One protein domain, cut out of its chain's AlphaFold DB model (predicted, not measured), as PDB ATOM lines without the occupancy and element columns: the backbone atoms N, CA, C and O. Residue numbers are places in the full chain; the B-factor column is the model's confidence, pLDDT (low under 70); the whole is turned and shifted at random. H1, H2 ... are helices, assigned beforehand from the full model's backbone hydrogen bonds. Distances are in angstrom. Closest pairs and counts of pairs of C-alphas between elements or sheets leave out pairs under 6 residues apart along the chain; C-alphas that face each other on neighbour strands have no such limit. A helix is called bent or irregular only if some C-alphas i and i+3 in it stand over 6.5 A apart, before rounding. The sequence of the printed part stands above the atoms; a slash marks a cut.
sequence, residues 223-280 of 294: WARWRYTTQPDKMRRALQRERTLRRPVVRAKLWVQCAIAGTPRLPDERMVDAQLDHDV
ATOM      1  N   TRP A 223     216.125 270.759 170.889       82.62
ATOM      2  CA  TRP A 223     216.376 270.897 169.452       82.62
ATOM      3  C   TRP A 223     217.792 270.473 169.036       82.62
ATOM      4  O   TRP A 223     217.972 269.837 167.995       82.62
ATOM      5  N   ALA A 224     218.813 270.825 169.824       83.25
ATOM      6  CA  ALA A 224     220.197 270.452 169.534       83.25
ATOM      7  C   ALA A 224     220.396 268.940 169.683       83.25
ATOM      8  O   ALA A 224     221.007 268.322 168.810       83.25
ATOM      9  N   ARG A 225     219.784 268.334 170.708       79.06
ATOM     10  CA  ARG A 225     219.785 266.880 170.918       79.06
ATOM     11  C   ARG A 225     219.213 266.113 169.727       79.06
ATOM     12  O   ARG A 225     219.754 265.084 169.337       79.06
ATOM     13  N   TRP A 226     218.133 266.609 169.128       78.06
ATOM     14  CA  TRP A 226     217.487 265.922 168.004       78.06
ATOM     15  C   TRP A 226     218.176 266.194 166.666       78.06
ATOM     16  O   TRP A 226     218.261 265.311 165.817       78.06
ATOM     17  N   ARG A 227     218.671 267.420 166.449       81.69
ATOM     18  CA  ARG A 227     219.096 267.869 165.115       81.69
ATOM     19  C   ARG A 227     220.602 268.012 164.932       81.69
ATOM     20  O   ARG A 227     221.057 267.945 163.789       81.69
ATOM     21  N   TYR A 228     221.348 268.298 165.998       83.44
ATOM     22  CA  TYR A 228     222.783 268.611 165.936       83.44
ATOM     23  C   TYR A 228     223.669 267.424 166.312       83.44
ATOM     24  O   TYR A 228     224.822 267.407 165.895       83.44
ATOM     25  N   THR A 229     223.136 266.403 166.985       78.38
ATOM     26  CA  THR A 229     223.848 265.138 167.256       78.38
ATOM     27  C   THR A 229     224.334 264.467 165.967       78.38
ATOM     28  O   THR A 229     225.452 263.975 165.906       78.38
ATOM     29  N   THR A 230     223.546 264.537 164.890       80.69
ATOM     30  CA  THR A 230     223.921 264.039 163.553       80.69
ATOM     31  C   THR A 230     224.698 265.058 162.707       80.69
ATOM     32  O   THR A 230     225.034 264.774 161.560       80.69
ATOM     33  N   GLN A 231     224.967 266.267 163.223       84.81
ATOM     34  CA  GLN A 231     225.647 267.359 162.507       84.81
ATOM     35  C   GLN A 231     226.724 268.022 163.385       84.81
ATOM     36  O   GLN A 231     226.510 269.140 163.882       84.81
ATOM     37  N   PRO A 232     227.899 267.383 163.544       82.50
ATOM     38  CA  PRO A 232     228.933 267.813 164.490       82.50
ATOM     39  C   PRO A 232     229.429 269.243 164.232       82.50
ATOM     40  O   PRO A 232     229.670 269.997 165.174       82.50
ATOM     41  N   ASP A 233     229.478 269.685 162.973       85.88
ATOM     42  CA  ASP A 233     229.870 271.056 162.632       85.88
ATOM     43  C   ASP A 233     228.915 272.120 163.172       85.88
ATOM     44  O   ASP A 233     229.352 273.192 163.598       85.88
ATOM     45  N   LYS A 234     227.605 271.843 163.166       84.38
ATOM     46  CA  LYS A 234     226.614 272.771 163.725       84.38
ATOM     47  C   LYS A 234     226.662 272.769 165.247       84.38
ATOM     48  O   LYS A 234     226.551 273.845 165.832       84.38
ATOM     49  N   MET A 235     226.890 271.608 165.869       84.69
ATOM     50  CA  MET A 235     227.083 271.509 167.318       84.69
ATOM     51  C   MET A 235     228.312 272.308 167.769       84.69
ATOM     52  O   MET A 235     228.208 273.151 168.658       84.69
ATOM     53  N   ARG A 236     229.451 272.143 167.087       85.00
ATOM     54  CA  ARG A 236     230.687 272.889 167.365       85.00
ATOM     55  C   ARG A 236     230.487 274.403 167.268       85.00
ATOM     56  O   ARG A 236     230.884 275.132 168.172       85.00
ATOM     57  N   ARG A 237     229.811 274.882 166.215       86.88
ATOM     58  CA  ARG A 237     229.482 276.314 166.069       86.88
ATOM     59  C   ARG A 237     228.558 276.819 167.179       86.88
ATOM     60  O   ARG A 237     228.733 277.943 167.646       86.88
ATOM     61  N   ALA A 238     227.575 276.017 167.593       85.06
ATOM     62  CA  ALA A 238     226.675 276.370 168.689       85.06
ATOM     63  C   ALA A 238     227.434 276.488 170.022       85.06
ATOM     64  O   ALA A 238     227.262 277.488 170.718       85.06
ATOM     65  N   LEU A 239     228.322 275.535 170.328       85.44
ATOM     66  CA  LEU A 239     229.177 275.548 171.521       85.44
ATOM     67  C   LEU A 239     230.120 276.756 171.542       85.44
ATOM     68  O   LEU A 239     230.150 277.500 172.521       85.44
ATOM     69  N   GLN A 240     230.842 277.006 170.445       87.81
ATOM     70  CA  GLN A 240     231.786 278.123 170.354       87.81
ATOM     71  C   GLN A 240     231.087 279.474 170.549       87.81
ATOM     72  O   GLN A 240     231.575 280.346 171.272       87.81
ATOM     73  N   ARG A 241     229.907 279.643 169.939       86.94
ATOM     74  CA  ARG A 241     229.089 280.844 170.121       86.94
ATOM     75  C   ARG A 241     228.629 280.999 171.567       86.94
ATOM     76  O   ARG A 241     228.712 282.101 172.105       86.94
ATOM     77  N   GLU A 242     228.103 279.934 172.169       85.19
ATOM     78  CA  GLU A 242     227.596 279.973 173.541       85.19
ATOM     79  C   GLU A 242     228.713 280.339 174.523       85.19
ATOM     80  O   GLU A 242     228.520 281.238 175.341       85.19
ATOM     81  N   ARG A 243     229.907 279.746 174.361       85.12
ATOM     82  CA  ARG A 243     231.099 280.112 175.138       85.12
ATOM     83  C   ARG A 243     231.461 281.583 174.966       85.12
ATOM     84  O   ARG A 243     231.634 282.287 175.954       85.12
ATOM     85  N   THR A 244     231.499 282.079 173.728       86.38
ATOM     86  CA  THR A 244     231.852 283.484 173.446       86.38
ATOM     87  C   THR A 244     230.877 284.465 174.105       86.38
ATOM     88  O   THR A 244     231.297 285.466 174.679       86.38
ATOM     89  N   LEU A 245     229.572 284.173 174.061       85.00
ATOM     90  CA  LEU A 245     228.542 285.039 174.641       85.00
ATOM     91  C   LEU A 245     228.481 284.958 176.173       85.00
ATOM     92  O   LEU A 245     228.178 285.962 176.816       85.00
ATOM     93  N   ARG A 246     228.745 283.787 176.767       83.12
ATOM     94  CA  ARG A 246     228.693 283.595 178.226       83.12
ATOM     95  C   ARG A 246     229.961 284.021 178.944       83.12
ATOM     96  O   ARG A 246     229.863 284.447 180.089       83.12
ATOM     97  N   ARG A 247     231.124 283.974 178.292       85.12
ATOM     98  CA  ARG A 247     232.418 284.337 178.890       85.12
ATOM     99  C   ARG A 247     232.423 285.678 179.643       85.12
ATOM    100  O   ARG A 247     232.850 285.670 180.796       85.12
ATOM    101  N   PRO A 248     231.917 286.808 179.099       86.88
ATOM    102  CA  PRO A 248     231.893 288.066 179.855       86.88
ATOM    103  C   PRO A 248     230.983 287.999 181.089       86.88
ATOM    104  O   PRO A 248     231.321 288.550 182.133       86.88
ATOM    105  N   VAL A 249     229.856 287.286 180.998       85.00
ATOM    106  CA  VAL A 249     228.901 287.126 182.105       85.00
ATOM    107  C   VAL A 249     229.483 286.245 183.208       85.00
ATOM    108  O   VAL A 249     229.382 286.590 184.381       85.00
ATOM    109  N   VAL A 250     230.132 285.135 182.846       83.69
ATOM    110  CA  VAL A 250     230.821 284.238 183.789       83.69
ATOM    111  C   VAL A 250     231.953 284.980 184.497       83.69
ATOM    112  O   VAL A 250     232.058 284.914 185.719       83.69
ATOM    113  N   ARG A 251     232.742 285.767 183.757       85.56
ATOM    114  CA  ARG A 251     233.806 286.598 184.331       85.56
ATOM    115  C   ARG A 251     233.255 287.627 185.321       85.56
ATOM    116  O   ARG A 251     233.801 287.770 186.410       85.56
ATOM    117  N   ALA A 252     232.155 288.298 184.978       85.06
ATOM    118  CA  ALA A 252     231.489 289.230 185.885       85.06
ATOM    119  C   ALA A 252     230.933 288.520 187.133       85.06
ATOM    120  O   ALA A 252     231.152 288.990 188.247       85.06
ATOM    121  N   LYS A 253     230.276 287.360 186.969       83.44
ATOM    122  CA  LYS A 253     229.754 286.537 188.075       83.44
ATOM    123  C   LYS A 253     230.868 286.149 189.051       83.44
ATOM    124  O   LYS A 253     230.719 286.371 190.250       83.44
ATOM    125  N   LEU A 254     231.976 285.610 188.545       82.81
ATOM    126  CA  LEU A 254     233.125 285.202 189.360       82.81
ATOM    127  C   LEU A 254     233.764 286.399 190.069       82.81
ATOM    128  O   LEU A 254     234.075 286.317 191.252       82.81
ATOM    129  N   TRP A 255     233.895 287.538 189.384       86.19
ATOM    130  CA  TRP A 255     234.414 288.758 190.001       86.19
ATOM    131  C   TRP A 255     233.533 289.239 191.162       86.19
ATOM    132  O   TRP A 255     234.054 289.543 192.234       86.19
ATOM    133  N   VAL A 256     232.204 289.239 190.992       82.75
ATOM    134  CA  VAL A 256     231.257 289.581 192.067       82.75
ATOM    135  C   VAL A 256     231.386 288.606 193.239       82.75
ATOM    136  O   VAL A 256     231.426 289.039 194.387       82.75
ATOM    137  N   GLN A 257     231.500 287.303 192.973       82.69
ATOM    138  CA  GLN A 257     231.703 286.297 194.021       82.69
ATOM    139  C   GLN A 257     233.003 286.539 194.801       82.69
ATOM    140  O   GLN A 257     232.986 286.526 196.030       82.69
ATOM    141  N   CYS A 258     234.106 286.831 194.110       80.31
ATOM    142  CA  CYS A 258     235.388 287.167 194.729       80.31
ATOM    143  C   CYS A 258     235.329 288.473 195.540       80.31
ATOM    144  O   CYS A 258     235.906 288.544 196.625       80.31
ATOM    145  N   ALA A 259     234.615 289.490 195.050       80.88
ATOM    146  CA  ALA A 259     234.408 290.747 195.766       80.88
ATOM    147  C   ALA A 259     233.590 290.545 197.054       80.88
ATOM    148  O   ALA A 259     233.980 291.045 198.106       80.88
ATOM    149  N   ILE A 260     232.507 289.760 196.997       76.56
ATOM    150  CA  ILE A 260     231.681 289.412 198.167       76.56
ATOM    151  C   ILE A 260     232.479 288.574 199.175       76.56
ATOM    152  O   ILE A 260     232.341 288.768 200.379       76.56
ATOM    153  N   ALA A 261     233.349 287.683 198.697       77.75
ATOM    154  CA  ALA A 261     234.243 286.883 199.532       77.75
ATOM    155  C   ALA A 261     235.412 287.687 200.147       77.75
ATOM    156  O   ALA A 261     236.264 287.107 200.817       77.75
ATOM    157  N   GLY A 262     235.482 289.007 199.927       72.62
ATOM    158  CA  GLY A 262     236.507 289.880 200.507       72.62
ATOM    159  C   GLY A 262     237.852 289.863 199.775       72.62
ATOM    160  O   GLY A 262     238.825 290.434 200.263       72.62
ATOM    161  N   THR A 263     237.930 289.246 198.594       76.06
ATOM    162  CA  THR A 263     239.145 289.194 197.770       76.06
ATOM    163  C   THR A 263     238.858 289.689 196.351       76.06
ATOM    164  O   THR A 263     238.767 288.869 195.437       76.06
ATOM    165  N   PRO A 264     238.712 291.007 196.116       74.19
ATOM    166  CA  PRO A 264     238.411 291.547 194.792       74.19
ATOM    167  C   PRO A 264     239.624 291.385 193.863       74.19
ATOM    168  O   PRO A 264     240.468 292.267 193.738       74.19
ATOM    169  N   ARG A 265     239.731 290.221 193.222       79.31
ATOM    170  CA  ARG A 265     240.744 289.900 192.212       79.31
ATOM    171  C   ARG A 265     240.057 289.630 190.882       79.31
ATOM    172  O   ARG A 265     238.906 289.197 190.837       79.31
ATOM    173  N   LEU A 266     240.770 289.892 189.792       79.38
ATOM    174  CA  LEU A 266     240.334 289.442 188.475       79.38
ATOM    175  C   LEU A 266     240.316 287.901 188.466       79.38
ATOM    176  O   LEU A 266     241.299 287.305 188.909       79.38
ATOM    177  N   PRO A 267     239.226 287.263 187.999       78.75
ATOM    178  CA  PRO A 267     239.157 285.808 187.907       78.75
ATOM    179  C   PRO A 267     240.265 285.270 187.002       78.75
ATOM    180  O   PRO A 267     240.514 285.848 185.940       78.75
ATOM    181  N   ASP A 268     240.893 284.167 187.408       85.12
ATOM    182  CA  ASP A 268     241.852 283.448 186.569       85.12
ATOM    183  C   ASP A 268     241.140 282.884 185.329       85.12
ATOM    184  O   ASP A 268     240.025 282.363 185.423       85.12
ATOM    185  N   GLU A 269     241.779 282.966 184.162       85.62
ATOM    186  CA  GLU A 269     241.207 282.482 182.898       85.62
ATOM    187  C   GLU A 269     240.922 280.978 182.963       85.62
ATOM    188  O   GLU A 269     239.901 280.524 182.458       85.62
ATOM    189  N   ARG A 270     241.741 280.209 183.694       85.25
ATOM    190  CA  ARG A 270     241.495 278.776 183.925       85.25
ATOM    191  C   ARG A 270     240.202 278.515 184.694       85.25
ATOM    192  O   ARG A 270     239.504 277.552 184.399       85.25
ATOM    193  N   MET A 271     239.868 279.368 185.665       81.69
ATOM    194  CA  MET A 271     238.607 279.266 186.405       81.69
ATOM    195  C   MET A 271     237.415 279.657 185.530       81.69
ATOM    196  O   MET A 271     236.362 279.028 185.611       81.69
ATOM    197  N   VAL A 272     237.579 280.681 184.686       84.06
ATOM    198  CA  VAL A 272     236.550 281.103 183.725       84.06
ATOM    199  C   VAL A 272     236.275 279.988 182.714       84.06
ATOM    200  O   VAL A 272     235.111 279.680 182.469       84.06
ATOM    201  N   ASP A 273     237.320 279.363 182.172       84.88
ATOM    202  CA  ASP A 273     237.204 278.260 181.217       84.88
ATOM    203  C   ASP A 273     236.624 276.997 181.870       84.88
ATOM    204  O   ASP A 273     235.715 276.397 181.306       84.88
ATOM    205  N   ALA A 274     237.040 276.646 183.092       80.69
ATOM    206  CA  ALA A 274     236.458 275.522 183.830       80.69
ATOM    207  C   ALA A 274     234.956 275.721 184.106       80.69
ATOM    208  O   ALA A 274     234.159 274.804 183.912       80.69
ATOM    209  N   GLN A 275     234.547 276.935 184.499       79.56
ATOM    210  CA  GLN A 275     233.130 277.257 184.678       79.56
ATOM    211  C   GLN A 275     232.377 277.247 183.341       79.56
ATOM    212  O   GLN A 275     231.231 276.816 183.288       79.56
ATOM    213  N   LEU A 276     232.995 277.708 182.249       81.56
ATOM    214  CA  LEU A 276     232.400 277.647 180.912       81.56
ATOM    215  C   LEU A 276     232.243 276.213 180.408       81.56
ATOM    216  O   LEU A 276     231.267 275.939 179.721       81.56
ATOM    217  N   ASP A 277     233.176 275.320 180.720       81.62
ATOM    218  CA  ASP A 277     233.098 273.905 180.359       81.62
ATOM    219  C   ASP A 277     231.993 273.189 181.129       81.62
ATOM    220  O   ASP A 277     231.279 272.370 180.552       81.62
ATOM    221  N   HIS A 278     231.800 273.564 182.393       76.75
ATOM    222  CA  HIS A 278     230.676 273.104 183.199       76.75
ATOM    223  C   HIS A 278     229.334 273.667 182.691       76.75
ATOM    224  O   HIS A 278     228.393 272.915 182.470       76.75
ATOM    225  N   ASP A 279     229.248 274.975 182.422       72.19
ATOM    226  CA  ASP A 279     228.004 275.649 182.014       72.19
ATOM    227  C   ASP A 279     227.618 275.398 180.535       72.19
ATOM    228  O   ASP A 279     226.458 275.571 180.141       72.19
ATOM    229  N   VAL A 280     228.589 275.091 179.663       80.88
ATOM    230  CA  VAL A 280     228.419 274.994 178.202       80.88
ATOM    231  C   VAL A 280     228.859 273.627 177.703       80.88
ATOM    232  O   VAL A 280     229.907 273.464 177.077       80.88
TER     233      VAL A 280
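What this domain is: This is residues 223 to 280 of the 294 residues of an uncharacterized protein of Mycobacterium sp. SP-6446 (UniProt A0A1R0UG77). One long helix, H2, bent near its middle, makes the length of this rod, and the short helix H3 packs on the inner side of the bend, steeply tilted to both arms. At one end of the rod the small helix H1 turns off before H2 begins; at the other end the link of residues 261 to 268 folds back along the second arm of H2 to reach H3. The printed part has 58 residues with three named helices, in the order H1, H2, H3, and no named strand; the class is all helix. The whole is loose, with a radius of gyration of the C-alphas of 14.6 A, and it spans 47 by 17 by 15 A.

Where its parts are: Begin with the longest helix, H2, residues 232 to 260. Find C-alpha 232 at (228.933, 267.813, 164.490); from there the first arm, H2a, runs 20.0 A to C-alpha 245. By its hydrogen bonds H2 was assigned as one helix, but it is bent: C-alphas 245 and 248 are 6.9 A apart, and residues 246 and 247 belong to neither arm. The second arm, H2b, residues 248 to 260, runs 18.4 A to C-alpha 260 at (231.681, 289.412, 198.167). Look before H2 for H1, residues 223 to 227, which is 5.9 A long. Look after it for H3, residues 269 to 279, which runs 14.9 A and ends at C-alpha 279, at (228.004, 275.649, 182.014).

How they stand to each other: Start at the bend, where the lines of H2a and H2b stand at a steep tilt of 43 degrees. H2b touches H3 with residues 250 to 254 alone; the closest C-alphas are those of Arg 251 and Val 272, 6.2 A apart. These two run opposite ways at a steep tilt of 69 degrees, only just short of about perpendicular. H2a and H3 are close but not clearly touching, with the C-alphas of Arg 243 and Leu 276 closest at 6.4 A; they run opposite ways at a steep tilt of 56 degrees. H1 and H2a are also close but not clearly touching, and their closest C-alphas, those of Ala 224 and Met 235, are 7.3 A apart. H1 is apart from H2b and from H3. In the backbones of H1, H2a, H2b and H3, every O i to N i+4 pair is within hydrogen-bond range.

The domain as a whole: For the full length of the rod, look at the two C-alphas farthest apart, those of Thr 230 and Gly 262, at 46.8 A. The first and last printed C-alphas, those of Trp 223 and Val 280, are 15.4 A apart. The printed part has no cut. The link from H1 to H2 has 4 residues and is tight; the link from H2 to H3 has 8 and is short. In the B-factor column you will find a mean pLDDT of 82.3 for the printed part of this model, and no printed residue is under 70.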